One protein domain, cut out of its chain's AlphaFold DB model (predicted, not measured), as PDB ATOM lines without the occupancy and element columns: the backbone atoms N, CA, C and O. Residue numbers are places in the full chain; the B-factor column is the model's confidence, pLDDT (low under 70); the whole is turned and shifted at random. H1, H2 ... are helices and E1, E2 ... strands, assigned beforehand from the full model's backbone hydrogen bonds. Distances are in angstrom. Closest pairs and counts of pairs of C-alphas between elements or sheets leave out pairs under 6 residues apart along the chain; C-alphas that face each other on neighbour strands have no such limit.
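This is residues 15 to 101 of the 119 residues of the protein "Hypothetical protein" of Hemiselmis andersenii (UniProt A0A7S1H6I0). Two small three-stranded sheets form two separate lobes set along one long axis: E1, E2 and E3 make the first, and E4, E5 and E6 the second, with the short helix H1 grazing its sheet. The long unnamed link of residues 40 to 56 runs between the lobes, and after H1 an unnamed tail, residues 89 to 101, folds back on itself. The printed part has 87 residues, with six named strands and then one named helix along it; both sheets are antiparallel, in the orders E1 - E2 - E3 and E4 - E5 - E6. The class is mostly strand, though under half of the residues are in named elements. The whole is loose, with a radius of gyration of the C-alphas of 17.1 A, and elongated, spanning 54 by 29 by 21 A.

E1, residues 15 to 19, begins with C-alpha 15 at (-23.760, -44.703, 25.287) and is 12.9 A long. E2 is residues 23 to 28, 16.2 A, and E3 is residues 34 to 39, 14.0 A. E4, residues 57 to 61, is 12.8 A long and begins with C-alpha 57 at (-27.451, -14.741, 2.147). E5 is residues 66 to 71, 16.3 A, and E6 is residues 76 to 82, 15.0 A. H1, residues 83 to 88, is 8.6 A long and ends with C-alpha 88 at (-17.705, -34.272, -4.479).

E1, E2 and E3 form a meander, each strand the antiparallel neighbour of the one before. In the hairpin of E1 and E2, N 17 and O 25 are 2.9 A apart, within hydrogen-bond range. In the hairpin of E2 and E3, N 24 and O 38 are 2.9 A apart, also within range. E3 and E4 are apart. E4, E5 and E6 form a second meander, whose sheet is only just strongly twisted, with C-alphas up to 4.0 A off its best plane. In the hairpin of E4 and E5, N 58 and O 70 are 2.8 A apart, and in that of E5 and E6, N 69 and O 77 are 2.8 A apart, both within range. H1 only grazes this sheet; the closest C-alphas of E5 and H1, those of Val 67 and Ala 83, are 6.1 A apart. In H1 every O i to N i+4 pair is within hydrogen-bond range. Residues 92 to 93 pair antiparallel with residues 99 to 100.

The two C-alphas farthest apart, those of Glu 30 and Gly 97, are 54.7 A from each other. The printed part has no cut. The link from E3 to E4 is long, with 17 residues; the other links are tight. The mean pLDDT of the printed part is 73.5, and it is under 70 at residue 20, residues 43 to 57, residue 63 and residues 94 to 101.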
ATOM      1  N   VAL A  15     -23.288 -45.135  26.603       86.50
ATOM      2  CA  VAL A  15     -23.760 -44.703  25.287       86.50
ATOM      3  C   VAL A  15     -22.924 -43.506  24.873       86.50
ATOM      4  O   VAL A  15     -22.858 -42.520  25.603       86.50
ATOM      5  N   VAL A  16     -22.295 -43.580  23.704       85.12
ATOM      6  CA  VAL A  16     -21.543 -42.457  23.141       85.12
ATOM      7  C   VAL A  16     -22.466 -41.644  22.238       85.12
ATOM      8  O   VAL A  16     -23.093 -42.192  21.332       85.12
ATOM      9  N   VAL A  17     -22.561 -40.338  22.486       85.31
ATOM     10  CA  VAL A  17     -23.425 -39.410  21.743       85.31
ATOM     11  C   VAL A  17     -22.577 -38.280  21.172       85.31
ATOM     12  O   VAL A  17     -21.949 -37.545  21.927       85.31
ATOM     13  N   GLY A  18     -22.574 -38.127  19.848       81.25
ATOM     14  CA  GLY A  18     -21.995 -36.964  19.172       81.25
ATOM     15  C   GLY A  18     -23.039 -35.868  18.953       81.25
ATOM     16  O   GLY A  18     -24.159 -36.160  18.529       81.25
ATOM     17  N   THR A  19     -22.685 -34.617  19.225       78.62
ATOM     18  CA  THR A  19     -23.545 -33.439  19.061       78.62
ATOM     19  C   THR A  19     -23.032 -32.525  17.949       78.62
ATOM     20  O   THR A  19     -21.844 -32.484  17.629       78.62
ATOM     21  N   MET A  20     -23.947 -31.770  17.329       68.19
ATOM     22  CA  MET A  20     -23.635 -30.957  16.142       68.19
ATOM     23  C   MET A  20     -22.636 -29.824  16.405       68.19
ATOM     24  O   MET A  20     -21.951 -29.387  15.483       68.19
ATOM     25  N   ASP A  21     -22.522 -29.379  17.656       73.00
ATOM     26  CA  ASP A  21     -21.541 -28.388  18.100       73.00
ATOM     27  C   ASP A  21     -20.106 -28.938  18.162       73.00
ATOM     28  O   ASP A  21     -19.184 -28.190  18.478       73.00
ATOM     29  N   GLY A  22     -19.897 -30.210  17.802       77.44
ATOM     30  CA  GLY A  22     -18.569 -30.813  17.785       77.44
ATOM     31  C   GLY A  22     -18.156 -31.353  19.142       77.44
ATOM     32  O   GLY A  22     -16.983 -31.270  19.508       77.44
ATOM     33  N   ARG A  23     -19.114 -31.862  19.921       83.69
ATOM     34  CA  ARG A  23     -18.826 -32.556  21.175       83.69
ATOM     35  C   ARG A  23     -19.202 -34.022  21.089       83.69
ATOM     36  O   ARG A  23     -20.098 -34.422  20.351       83.69
ATOM     37  N   VAL A  24     -18.496 -34.830  21.866       86.38
ATOM     38  CA  VAL A  24     -18.806 -36.239  22.091       86.38
ATOM     39  C   VAL A  24     -18.992 -36.443  23.585       86.38
ATOM     40  O   VAL A  24     -18.167 -36.012  24.390       86.38
ATOM     41  N   HIS A  25     -20.085 -37.094  23.958       87.75
ATOM     42  CA  HIS A  25     -20.464 -37.350  25.339       87.75
ATOM     43  C   HIS A  25     -20.524 -38.848  25.604       87.75
ATOM     44  O   HIS A  25     -21.164 -39.588  24.858       87.75
ATOM     45  N   GLY A  26     -19.925 -39.279  26.710       89.75
ATOM     46  CA  GLY A  26     -20.165 -40.594  27.284       89.75
ATOM     47  C   GLY A  26     -21.324 -40.506  28.263       89.75
ATOM     48  O   GLY A  26     -21.234 -39.800  29.264       89.75
ATOM     49  N   VAL A  27     -22.422 -41.202  27.994       89.69
ATOM     50  CA  VAL A  27     -23.664 -41.136  28.770       89.69
ATOM     51  C   VAL A  27     -23.943 -42.484  29.415       89.69
ATOM     52  O   VAL A  27     -23.837 -43.528  28.780       89.69
ATOM     53  N   CYS A  28     -24.317 -42.488  30.690       86.38
ATOM     54  CA  CYS A  28     -24.760 -43.701  31.357       86.38
ATOM     55  C   CYS A  28     -26.094 -44.171  30.760       86.38
ATOM     56  O   CYS A  28     -27.089 -43.453  30.829       86.38
ATOM     57  N   ARG A  29     -26.135 -45.386  30.213       83.88
ATOM     58  CA  ARG A  29     -27.316 -45.962  29.555       83.88
ATOM     59  C   ARG A  29     -28.533 -46.050  30.477       83.88
ATOM     60  O   ARG A  29     -29.654 -45.853  30.025       83.88
ATOM     61  N   GLU A  30     -28.311 -46.365  31.752       86.56
ATOM     62  CA  GLU A  30     -29.382 -46.601  32.729       86.56
ATOM     63  C   GLU A  30     -29.986 -45.296  33.262       86.56
ATOM     64  O   GLU A  30     -31.192 -45.211  33.474       86.56
ATOM     65  N   THR A  31     -29.152 -44.279  33.489       87.19
ATOM     66  CA  THR A  31     -29.561 -43.034  34.160       87.19
ATOM     67  C   THR A  31     -29.673 -41.844  33.212       87.19
ATOM     68  O   THR A  31     -30.217 -40.813  33.597       87.19
ATOM     69  N   GLY A  32     -29.116 -41.937  32.004       84.88
ATOM     70  CA  GLY A  32     -28.988 -40.816  31.072       84.88
ATOM     71  C   GLY A  32     -27.979 -39.749  31.510       84.88
ATOM     72  O   GLY A  32     -27.875 -38.705  30.870       84.88
ATOM     73  N   SER A  33     -27.228 -39.970  32.595       88.38
ATOM     74  CA  SER A  33     -26.278 -38.980  33.108       88.38
ATOM     75  C   SER A  33     -24.997 -38.952  32.279       88.38
ATOM     76  O   SER A  33     -24.393 -40.001  32.038       88.38
ATOM     77  N   VAL A  34     -24.539 -37.758  31.907       90.94
ATOM     78  CA  VAL A  34     -23.253 -37.557  31.226       90.94
ATOM     79  C   VAL A  34     -22.110 -37.873  32.194       90.94
ATOM     80  O   VAL A  34     -22.007 -37.258  33.253       90.94
ATOM     81  N   LYS A  35     -21.264 -38.841  31.836       88.88
ATOM     82  CA  LYS A  35     -20.045 -39.213  32.567       88.88
ATOM     83  C   LYS A  35     -18.859 -38.334  32.172       88.88
ATOM     84  O   LYS A  35     -18.120 -37.891  33.041       88.88
ATOM     85  N   TRP A  36     -18.705 -38.059  30.878       90.19
ATOM     86  CA  TRP A  36     -17.642 -37.207  30.340       90.19
ATOM     87  C   TRP A  36     -18.093 -36.501  29.057       90.19
ATOM     88  O   TRP A  36     -19.086 -36.883  28.436       90.19
ATOM     89  N   SER A  37     -17.383 -35.432  28.683       90.50
ATOM     90  CA  SER A  37     -17.620 -34.648  27.464       90.50
ATOM     91  C   SER A  37     -16.293 -34.218  26.850       90.50
ATOM     92  O   SER A  37     -15.428 -33.721  27.565       90.50
ATOM     93  N   VAL A  38     -16.166 -34.371  25.538       88.12
ATOM     94  CA  VAL A  38     -14.954 -34.068  24.772       88.12
ATOM     95  C   VAL A  38     -15.306 -33.126  23.630       88.12
ATOM     96  O   VAL A  38     -16.275 -33.371  22.916       88.12
ATOM     97  N   GLU A  39     -14.515 -32.072  23.431       86.31
ATOM     98  CA  GLU A  39     -14.607 -31.204  22.254       86.31
ATOM     99  C   GLU A  39     -13.713 -31.747  21.134       86.31
ATOM    100  O   GLU A  39     -12.528 -32.002  21.338       86.31
ATOM    101  N   THR A  40     -14.261 -31.905  19.929       76.31
ATOM    102  CA  THR A  40     -13.548 -32.477  18.773       76.31
ATOM    103  C   THR A  40     -12.805 -31.425  17.946       76.31
ATOM    104  O   THR A  40     -12.333 -31.717  16.855       76.31
ATOM    105  N   GLY A  41     -12.693 -30.186  18.437       70.25
ATOM    106  CA  GLY A  41     -11.970 -29.101  17.759       70.25
ATOM    107  C   GLY A  41     -12.796 -28.283  16.759       70.25
ATOM    108  O   GLY A  41     -12.227 -27.494  16.005       70.25
ATOM    109  N   GLY A  42     -14.123 -28.437  16.748       70.00
ATOM    110  CA  GLY A  42     -15.037 -27.610  15.957       70.00
ATOM    111  C   GLY A  42     -16.348 -28.323  15.624       70.00
ATOM    112  O   GLY A  42     -16.421 -29.545  15.755       70.00
ATOM    113  N   PRO A  43     -17.381 -27.582  15.185       65.38
ATOM    114  CA  PRO A  43     -18.690 -28.150  14.880       65.38
ATOM    115  C   PRO A  43     -18.596 -29.236  13.805       65.38
ATOM    116  O   PRO A  43     -17.848 -29.103  12.834       65.38
ATOM    117  N   MET A  44     -19.406 -30.291  13.949       62.84
ATOM    118  CA  MET A  44     -19.442 -31.410  12.993       62.84
ATOM    119  C   MET A  44     -19.837 -30.963  11.584       62.84
ATOM    120  O   MET A  44     -19.592 -31.666  10.602       62.84
ATOM    121  N   LEU A  45     -20.474 -29.798  11.488       60.22
ATOM    122  CA  LEU A  45     -20.916 -29.226  10.243       60.22
ATOM    123  C   LEU A  45     -20.758 -27.703  10.301       60.22
ATOM    124  O   LEU A  45     -21.412 -27.021  11.084       60.22
ATOM    125  N   SER A  46     -19.857 -27.175   9.474       57.34
ATOM    126  CA  SER A  46     -19.561 -25.745   9.367       57.34
ATOM    127  C   SER A  46     -19.655 -25.298   7.916       57.34
ATOM    128  O   SER A  46     -18.962 -25.850   7.058       57.34
ATOM    129  N   ALA A  47     -20.455 -24.271   7.646       57.22
ATOM    130  CA  ALA A  47     -20.380 -23.523   6.401       57.22
ATOM    131  C   ALA A  47     -19.499 -22.294   6.643       57.22
ATOM    132  O   ALA A  47     -19.875 -21.387   7.382       57.22
ATOM    133  N   PHE A  48     -18.305 -22.279   6.055       52.06
ATOM    134  CA  PHE A  48     -17.490 -21.072   6.008       52.06
ATOM    135  C   PHE A  48     -17.901 -20.289   4.769       52.06
ATOM    136  O   PHE A  48     -17.648 -20.729   3.651       52.06
ATOM    137  N   GLN A  49     -18.540 -19.140   4.963       53.88
ATOM    138  CA  GLN A  49     -18.697 -18.168   3.892       53.88
ATOM    139  C   GLN A  49     -17.566 -17.153   3.971       53.88
ATOM    140  O   GLN A  49     -17.357 -16.517   5.004       53.88
ATOM    141  N   ASN A  50     -16.856 -16.955   2.864       46.41
ATOM    142  CA  ASN A  50     -16.252 -15.657   2.633       46.41
ATOM    143  C   ASN A  50     -17.394 -14.714   2.225       46.41
ATOM    144  O   ASN A  50     -18.047 -14.900   1.203       46.41
ATOM    145  N   SER A  51     -17.659 -13.721   3.073       41.78
ATOM    146  CA  SER A  51     -18.776 -12.761   3.010       41.78
ATOM    147  C   SER A  51     -18.885 -11.937   1.706       41.78
ATOM    148  O   SER A  51     -19.645 -10.978   1.653       41.78
ATOM    149  N   SER A  52     -18.129 -12.262   0.657       46.03
ATOM    150  CA  SER A  52     -18.112 -11.556  -0.623       46.03
ATOM    151  C   SER A  52     -18.641 -12.371  -1.808       46.03
ATOM    152  O   SER A  52     -18.750 -11.805  -2.889       46.03
ATOM    153  N   MET A  53     -18.915 -13.677  -1.661       48.56
ATOM    154  CA  MET A  53     -19.141 -14.572  -2.815       48.56
ATOM    155  C   MET A  53     -20.580 -15.065  -3.032       48.56
ATOM    156  O   MET A  53     -20.849 -15.597  -4.098       48.56
ATOM    157  N   PHE A  54     -21.505 -14.893  -2.085       49.72
ATOM    158  CA  PHE A  54     -22.859 -15.475  -2.187       49.72
ATOM    159  C   PHE A  54     -23.998 -14.455  -2.333       49.72
ATOM    160  O   PHE A  54     -25.168 -14.832  -2.298       49.72
ATOM    161  N   GLY A  55     -23.686 -13.164  -2.481       54.91
ATOM    162  CA  GLY A  55     -24.682 -12.120  -2.225       54.91
ATOM    163  C   GLY A  55     -25.157 -12.168  -0.767       54.91
ATOM    164  O   GLY A  55     -24.618 -12.918   0.048       54.91
ATOM    165  N   GLU A  56     -26.127 -11.336  -0.409       56.75
ATOM    166  CA  GLU A  56     -26.598 -11.169   0.971       56.75
ATOM    167  C   GLU A  56     -27.441 -12.372   1.459       56.75
ATOM    168  O   GLU A  56     -28.660 -12.303   1.619       56.75
ATOM    169  N   GLY A  57     -26.796 -13.526   1.667       63.47
ATOM    170  CA  GLY A  57     -27.451 -14.741   2.147       63.47
ATOM    171  C   GLY A  57     -26.493 -15.755   2.777       63.47
ATOM    172  O   GLY A  57     -25.414 -16.040   2.259       63.47
ATOM    173  N   THR A  58     -26.900 -16.335   3.907       72.06
ATOM    174  CA  THR A  58     -26.110 -17.326   4.656       72.06
ATOM    175  C   THR A  58     -26.427 -18.743   4.188       72.06
ATOM    176  O   THR A  58     -27.581 -19.165   4.199       72.06
ATOM    177  N   VAL A  59     -25.407 -19.523   3.828       73.06
ATOM    178  CA  VAL A  59     -25.548 -20.957   3.547       73.06
ATOM    179  C   VAL A  59     -25.771 -21.706   4.861       73.06
ATOM    180  O   VAL A  59     -24.909 -21.720   5.739       73.06
ATOM    181  N   VAL A  60     -26.923 -22.363   4.970       75.31
ATOM    182  CA  VAL A  60     -27.327 -23.184   6.109       75.31
ATOM    183  C   VAL A  60     -27.387 -24.649   5.675       75.31
ATOM    184  O   VAL A  60     -28.279 -25.054   4.928       75.31
ATOM    185  N   PRO A  61     -26.442 -25.477   6.120       72.31
ATOM    186  CA  PRO A  61     -26.479 -26.905   5.854       72.31
ATOM    187  C   PRO A  61     -27.429 -27.652   6.807       72.31
ATOM    188  O   PRO A  61     -27.594 -27.289   7.970       72.31
ATOM    189  N   SER A  62     -28.040 -28.727   6.313       76.31
ATOM    190  CA  SER A  62     -28.972 -29.592   7.042       76.31
ATOM    191  C   SER A  62     -28.347 -30.938   7.399       76.31
ATOM    192  O   SER A  62     -27.465 -31.442   6.704       76.31
ATOM    193  N   ILE A  63     -28.867 -31.557   8.463       69.56
ATOM    194  CA  ILE A  63     -28.449 -32.876   8.956       69.56
ATOM    195  C   ILE A  63     -28.570 -33.984   7.902       69.56
ATOM    196  O   ILE A  63     -27.759 -34.902   7.876       69.56
ATOM    197  N   ASN A  64     -29.535 -33.869   6.987       75.31
ATOM    198  CA  ASN A  64     -29.742 -34.847   5.914       75.31
ATOM    199  C   ASN A  64     -28.832 -34.597   4.699       75.31
ATOM    200  O   ASN A  64     -29.043 -35.177   3.639       75.31
ATOM    201  N   GLY A  65     -27.862 -33.686   4.816       73.69
ATOM    202  CA  GLY A  65     -26.987 -33.287   3.719       73.69
ATOM    203  C   GLY A  65     -27.619 -32.293   2.744       73.69
ATOM    204  O   GLY A  65     -26.967 -31.924   1.777       73.69
ATOM    205  N   GLY A  66     -28.849 -31.829   2.976       80.88
ATOM    206  CA  GLY A  66     -29.434 -30.727   2.204       80.88
ATOM    207  C   GLY A  66     -28.733 -29.399   2.497       80.88
ATOM    208  O   GLY A  66     -28.197 -29.207   3.586       80.88
ATOM    209  N   VAL A  67     -28.752 -28.471   1.544       76.81
ATOM    210  CA  VAL A  67     -28.166 -27.135   1.707       76.81
ATOM    211  C   VAL A  67     -29.233 -26.092   1.433       76.81
ATOM    212  O   VAL A  67     -29.999 -26.217   0.482       76.81
ATOM    213  N   PHE A  68     -29.294 -25.074   2.280       79.81
ATOM    214  CA  PHE A  68     -30.258 -23.988   2.193       79.81
ATOM    215  C   PHE A  68     -29.525 -22.654   2.102       79.81
ATOM    216  O   PHE A  68     -28.446 -22.496   2.669       79.81
ATOM    217  N   LEU A  69     -30.123 -21.686   1.421       78.31
ATOM    218  CA  LEU A  69     -29.757 -20.280   1.523       78.31
ATOM    219  C   LEU A  69     -30.769 -19.581   2.416       78.31
ATOM    220  O   LEU A  69     -31.972 -19.679   2.182       78.31
ATOM    221  N   LEU A  70     -30.272 -18.897   3.440       78.56
ATOM    222  CA  LEU A  70     -31.035 -17.978   4.268       78.56
ATOM    223  C   LEU A  70     -30.805 -16.559   3.742       78.56
ATOM    224  O   LEU A  70     -29.719 -16.017   3.943       78.56
ATOM    225  N   GLY A  71     -31.801 -15.986   3.068       76.81
ATOM    226  CA  GLY A  71     -31.768 -14.589   2.622       76.81
ATOM    227  C   GLY A  71     -31.898 -13.599   3.787       76.81
ATOM    228  O   GLY A  71     -32.309 -13.974   4.890       76.81
ATOM    229  N   GLU A  72     -31.580 -12.319   3.559       76.25
ATOM    230  CA  GLU A  72     -31.744 -11.261   4.577       76.25
ATOM    231  C   GLU A  72     -33.189 -11.098   5.064       76.25
ATOM    232  O   GLU A  72     -33.444 -10.794   6.231       76.25
ATOM    233  N   ASP A  73     -34.148 -11.369   4.181       82.50
ATOM    234  CA  ASP A  73     -35.582 -11.393   4.469       82.50
ATOM    235  C   ASP A  73     -36.012 -12.599   5.329       82.50
ATOM    236  O   ASP A  73     -37.201 -12.789   5.598       82.50
ATOM    237  N   ARG A  74     -35.041 -13.396   5.797       78.25
ATOM    238  CA  ARG A  74     -35.210 -14.632   6.567       78.25
ATOM    239  C   ARG A  74     -35.940 -15.737   5.808       78.25
ATOM    240  O   ARG A  74     -36.456 -16.667   6.435       78.25
ATOM    241  N   THR A  75     -35.969 -15.678   4.479       82.31
ATOM    242  CA  THR A  75     -36.473 -16.785   3.667       82.31
ATOM    243  C   THR A  75     -35.425 -17.885   3.550       82.31
ATOM    244  O   THR A  75     -34.233 -17.623   3.396       82.31
ATOM    245  N   LEU A  76     -35.873 -19.137   3.663       82.12
ATOM    246  CA  LEU A  76     -35.040 -20.318   3.450       82.12
ATOM    247  C   LEU A  76     -35.350 -20.909   2.080       82.12
ATOM    248  O   LEU A  76     -36.451 -21.411   1.851       82.12
ATOM    249  N   GLN A  77     -34.362 -20.898   1.194       80.31
ATOM    250  CA  GLN A  77     -34.439 -21.537  -0.112       80.31
ATOM    251  C   GLN A  77     -33.594 -22.809  -0.117       80.31
ATOM    252  O   GLN A  77     -32.393 -22.762   0.134       80.31
ATOM    253  N   ALA A  78     -34.210 -23.953  -0.419       80.69
ATOM    254  CA  ALA A  78     -33.473 -25.194  -0.630       80.69
ATOM    255  C   ALA A  78     -32.677 -25.111  -1.937       80.69
ATOM    256  O   ALA A  78     -33.233 -24.791  -2.991       80.69
ATOM    257  N   LEU A  79     -31.385 -25.418  -1.873       74.12
ATOM    258  CA  LEU A  79     -30.553 -25.543  -3.058       74.12
ATOM    259  C   LEU A  79     -30.736 -26.929  -3.691       74.12
ATOM    260  O   LEU A  79     -30.866 -27.920  -2.968       74.12
ATOM    261  N   PRO A  80     -30.684 -27.037  -5.030       75.06
ATOM    262  CA  PRO A  80     -30.779 -28.309  -5.745       75.06
ATOM    263  C   PRO A  80     -29.464 -29.112  -5.695       75.06
ATOM    264  O   PRO A  80     -29.157 -29.856  -6.620       75.06
ATOM    265  N   VAL A  81     -28.663 -28.928  -4.644       71.25
ATOM    266  CA  VAL A  81     -27.381 -29.604  -4.424       71.25
ATOM    267  C   VAL A  81     -27.254 -29.981  -2.953       71.25
ATOM    268  O   VAL A  81     -27.550 -29.189  -2.055       71.25
ATOM    269  N   SER A  82     -26.800 -31.201  -2.692       78.00
ATOM    270  CA  SER A  82     -26.452 -31.642  -1.343       78.00
ATOM    271  C   SER A  82     -25.046 -31.185  -0.950       78.00
ATOM    272  O   SER A  82     -24.176 -30.973  -1.791       78.00
ATOM    273  N   ALA A  83     -24.770 -31.094   0.350       74.75
ATOM    274  CA  ALA A  83     -23.435 -30.833   0.879       74.75
ATOM    275  C   ALA A  83     -22.430 -31.897   0.406       74.75
ATOM    276  O   ALA A  83     -21.265 -31.591   0.162       74.75
ATOM    277  N   GLN A  84     -22.884 -33.143   0.230       75.06
ATOM    278  CA  GLN A  84     -22.062 -34.219  -0.316       75.06
ATOM    279  C   GLN A  84     -21.718 -33.979  -1.789       75.06
ATOM    280  O   GLN A  84     -20.555 -34.124  -2.156       75.06
ATOM    281  N   GLU A  85     -22.692 -33.595  -2.615       74.06
ATOM    282  CA  GLU A  85     -22.460 -33.253  -4.023       74.06
ATOM    283  C   GLU A  85     -21.591 -32.005  -4.166       74.06
ATOM    284  O   GLU A  85     -20.694 -32.001  -5.001       74.06
ATOM    285  N   LEU A  86     -21.788 -30.988  -3.319       72.75
ATOM    286  CA  LEU A  86     -20.925 -29.807  -3.279       72.75
ATOM    287  C   LEU A  86     -19.473 -30.209  -3.035       72.75
ATOM    288  O   LEU A  86     -18.599 -29.779  -3.775       72.75
ATOM    289  N   VAL A  87     -19.203 -31.058  -2.037       74.81
ATOM    290  CA  VAL A  87     -17.840 -31.545  -1.771       74.81
ATOM    291  C   VAL A  87     -17.322 -32.418  -2.917       74.81
ATOM    292  O   VAL A  87     -16.169 -32.279  -3.306       74.81
ATOM    293  N   HIS A  88     -18.143 -33.320  -3.456       75.75
ATOM    294  CA  HIS A  88     -17.705 -34.272  -4.479       75.75
ATOM    295  C   HIS A  88     -17.388 -33.601  -5.820       75.75
ATOM    296  O   HIS A  88     -16.409 -33.958  -6.465       75.75
ATOM    297  N   ASN A  89     -18.191 -32.610  -6.207       71.81
ATOM    298  CA  ASN A  89     -18.034 -31.869  -7.455       71.81
ATOM    299  C   ASN A  89     -17.107 -30.657  -7.303       71.81
ATOM    300  O   ASN A  89     -16.986 -29.860  -8.227       71.81
ATOM    301  N   SER A  90     -16.464 -30.487  -6.144       73.81
ATOM    302  CA  SER A  90     -15.548 -29.375  -5.921       73.81
ATOM    303  C   SER A  90     -14.172 -29.600  -6.555       73.81
ATOM    304  O   SER A  90     -13.621 -30.697  -6.458       73.81
ATOM    305  N   PRO A  91     -13.552 -28.538  -7.099       70.31
ATOM    306  CA  PRO A  91     -14.131 -27.205  -7.286       70.31
ATOM    307  C   PRO A  91     -15.091 -27.162  -8.493       70.31
ATOM    308  O   PRO A  91     -14.795 -27.753  -9.528       70.31
ATOM    309  N   PHE A  92     -16.189 -26.402  -8.401       70.44
ATOM    310  CA  PHE A  92     -17.040 -26.085  -9.563       70.44
ATOM    311  C   PHE A  92     -17.367 -24.593  -9.639       70.44
ATOM    312  O   PHE A  92     -17.245 -23.872  -8.653       70.44
ATOM    313  N   VAL A  93     -17.769 -24.126 -10.821       70.38
ATOM    314  CA  VAL A  93     -18.138 -22.726 -11.073       70.38
ATOM    315  C   VAL A  93     -19.643 -22.650 -11.323       70.38
ATOM    316  O   VAL A  93     -20.159 -23.412 -12.139       70.38
ATOM    317  N   GLY A  94     -20.343 -21.777 -10.601       64.44
ATOM    318  CA  GLY A  94     -21.766 -21.507 -10.804       64.44
ATOM    319  C   GLY A  94     -22.028 -20.681 -12.062       64.44
ATOM    320  O   GLY A  94     -21.115 -20.109 -12.657       64.44
ATOM    321  N   GLU A  95     -23.294 -20.599 -12.469       63.41
ATOM    322  CA  GLU A  95     -23.716 -19.811 -13.640       63.41
ATOM    323  C   GLU A  95     -23.427 -18.305 -13.490       63.41
ATOM    324  O   GLU A  95     -23.272 -17.593 -14.479       63.41
ATOM    325  N   ASP A  96     -23.301 -17.835 -12.251       64.75
ATOM    326  CA  ASP A  96     -22.919 -16.477 -11.862       64.75
ATOM    327  C   ASP A  96     -21.400 -16.217 -11.920       64.75
ATOM    328  O   ASP A  96     -20.947 -15.100 -11.674       64.75
ATOM    329  N   GLY A  97     -20.599 -17.236 -12.251       64.62
ATOM    330  CA  GLY A  97     -19.137 -17.168 -12.254       64.62
ATOM    331  C   GLY A  97     -18.493 -17.384 -10.880       64.62
ATOM    332  O   GLY A  97     -17.267 -17.306 -10.766       64.62
ATOM    333  N   THR A  98     -19.277 -17.684  -9.842       62.00
ATOM    334  CA  THR A  98     -18.776 -17.939  -8.487       62.00
ATOM    335  C   THR A  98     -18.118 -19.317  -8.409       62.00
ATOM    336  O   THR A  98     -18.670 -20.300  -8.895       62.00
ATOM    337  N   VAL A  99     -16.937 -19.424  -7.785       62.06
ATOM    338  CA  VAL A  99     -16.247 -20.711  -7.575       62.06
ATOM    339  C   VAL A  99     -16.623 -21.298  -6.220       62.06
ATOM    340  O   VAL A  99     -16.359 -20.709  -5.175       62.06
ATOM    341  N   TYR A 100     -17.190 -22.495  -6.239       64.81
ATOM    342  CA  TYR A 100     -17.633 -23.226  -5.066       64.81
ATOM    343  C   TYR A 100     -16.591 -24.279  -4.692       64.81
ATOM    344  O   TYR A 100     -16.159 -25.077  -5.529       64.81
ATOM    345  N   VAL A 101     -16.196 -24.280  -3.416       64.50
ATOM    346  CA  VAL A 101     -15.261 -25.254  -2.845       64.50
ATOM    347  C   VAL A 101     -15.851 -25.819  -1.558       64.50
ATOM    348  O   VAL A 101     -16.000 -25.121  -0.559       64.50
TER     349      VAL A 101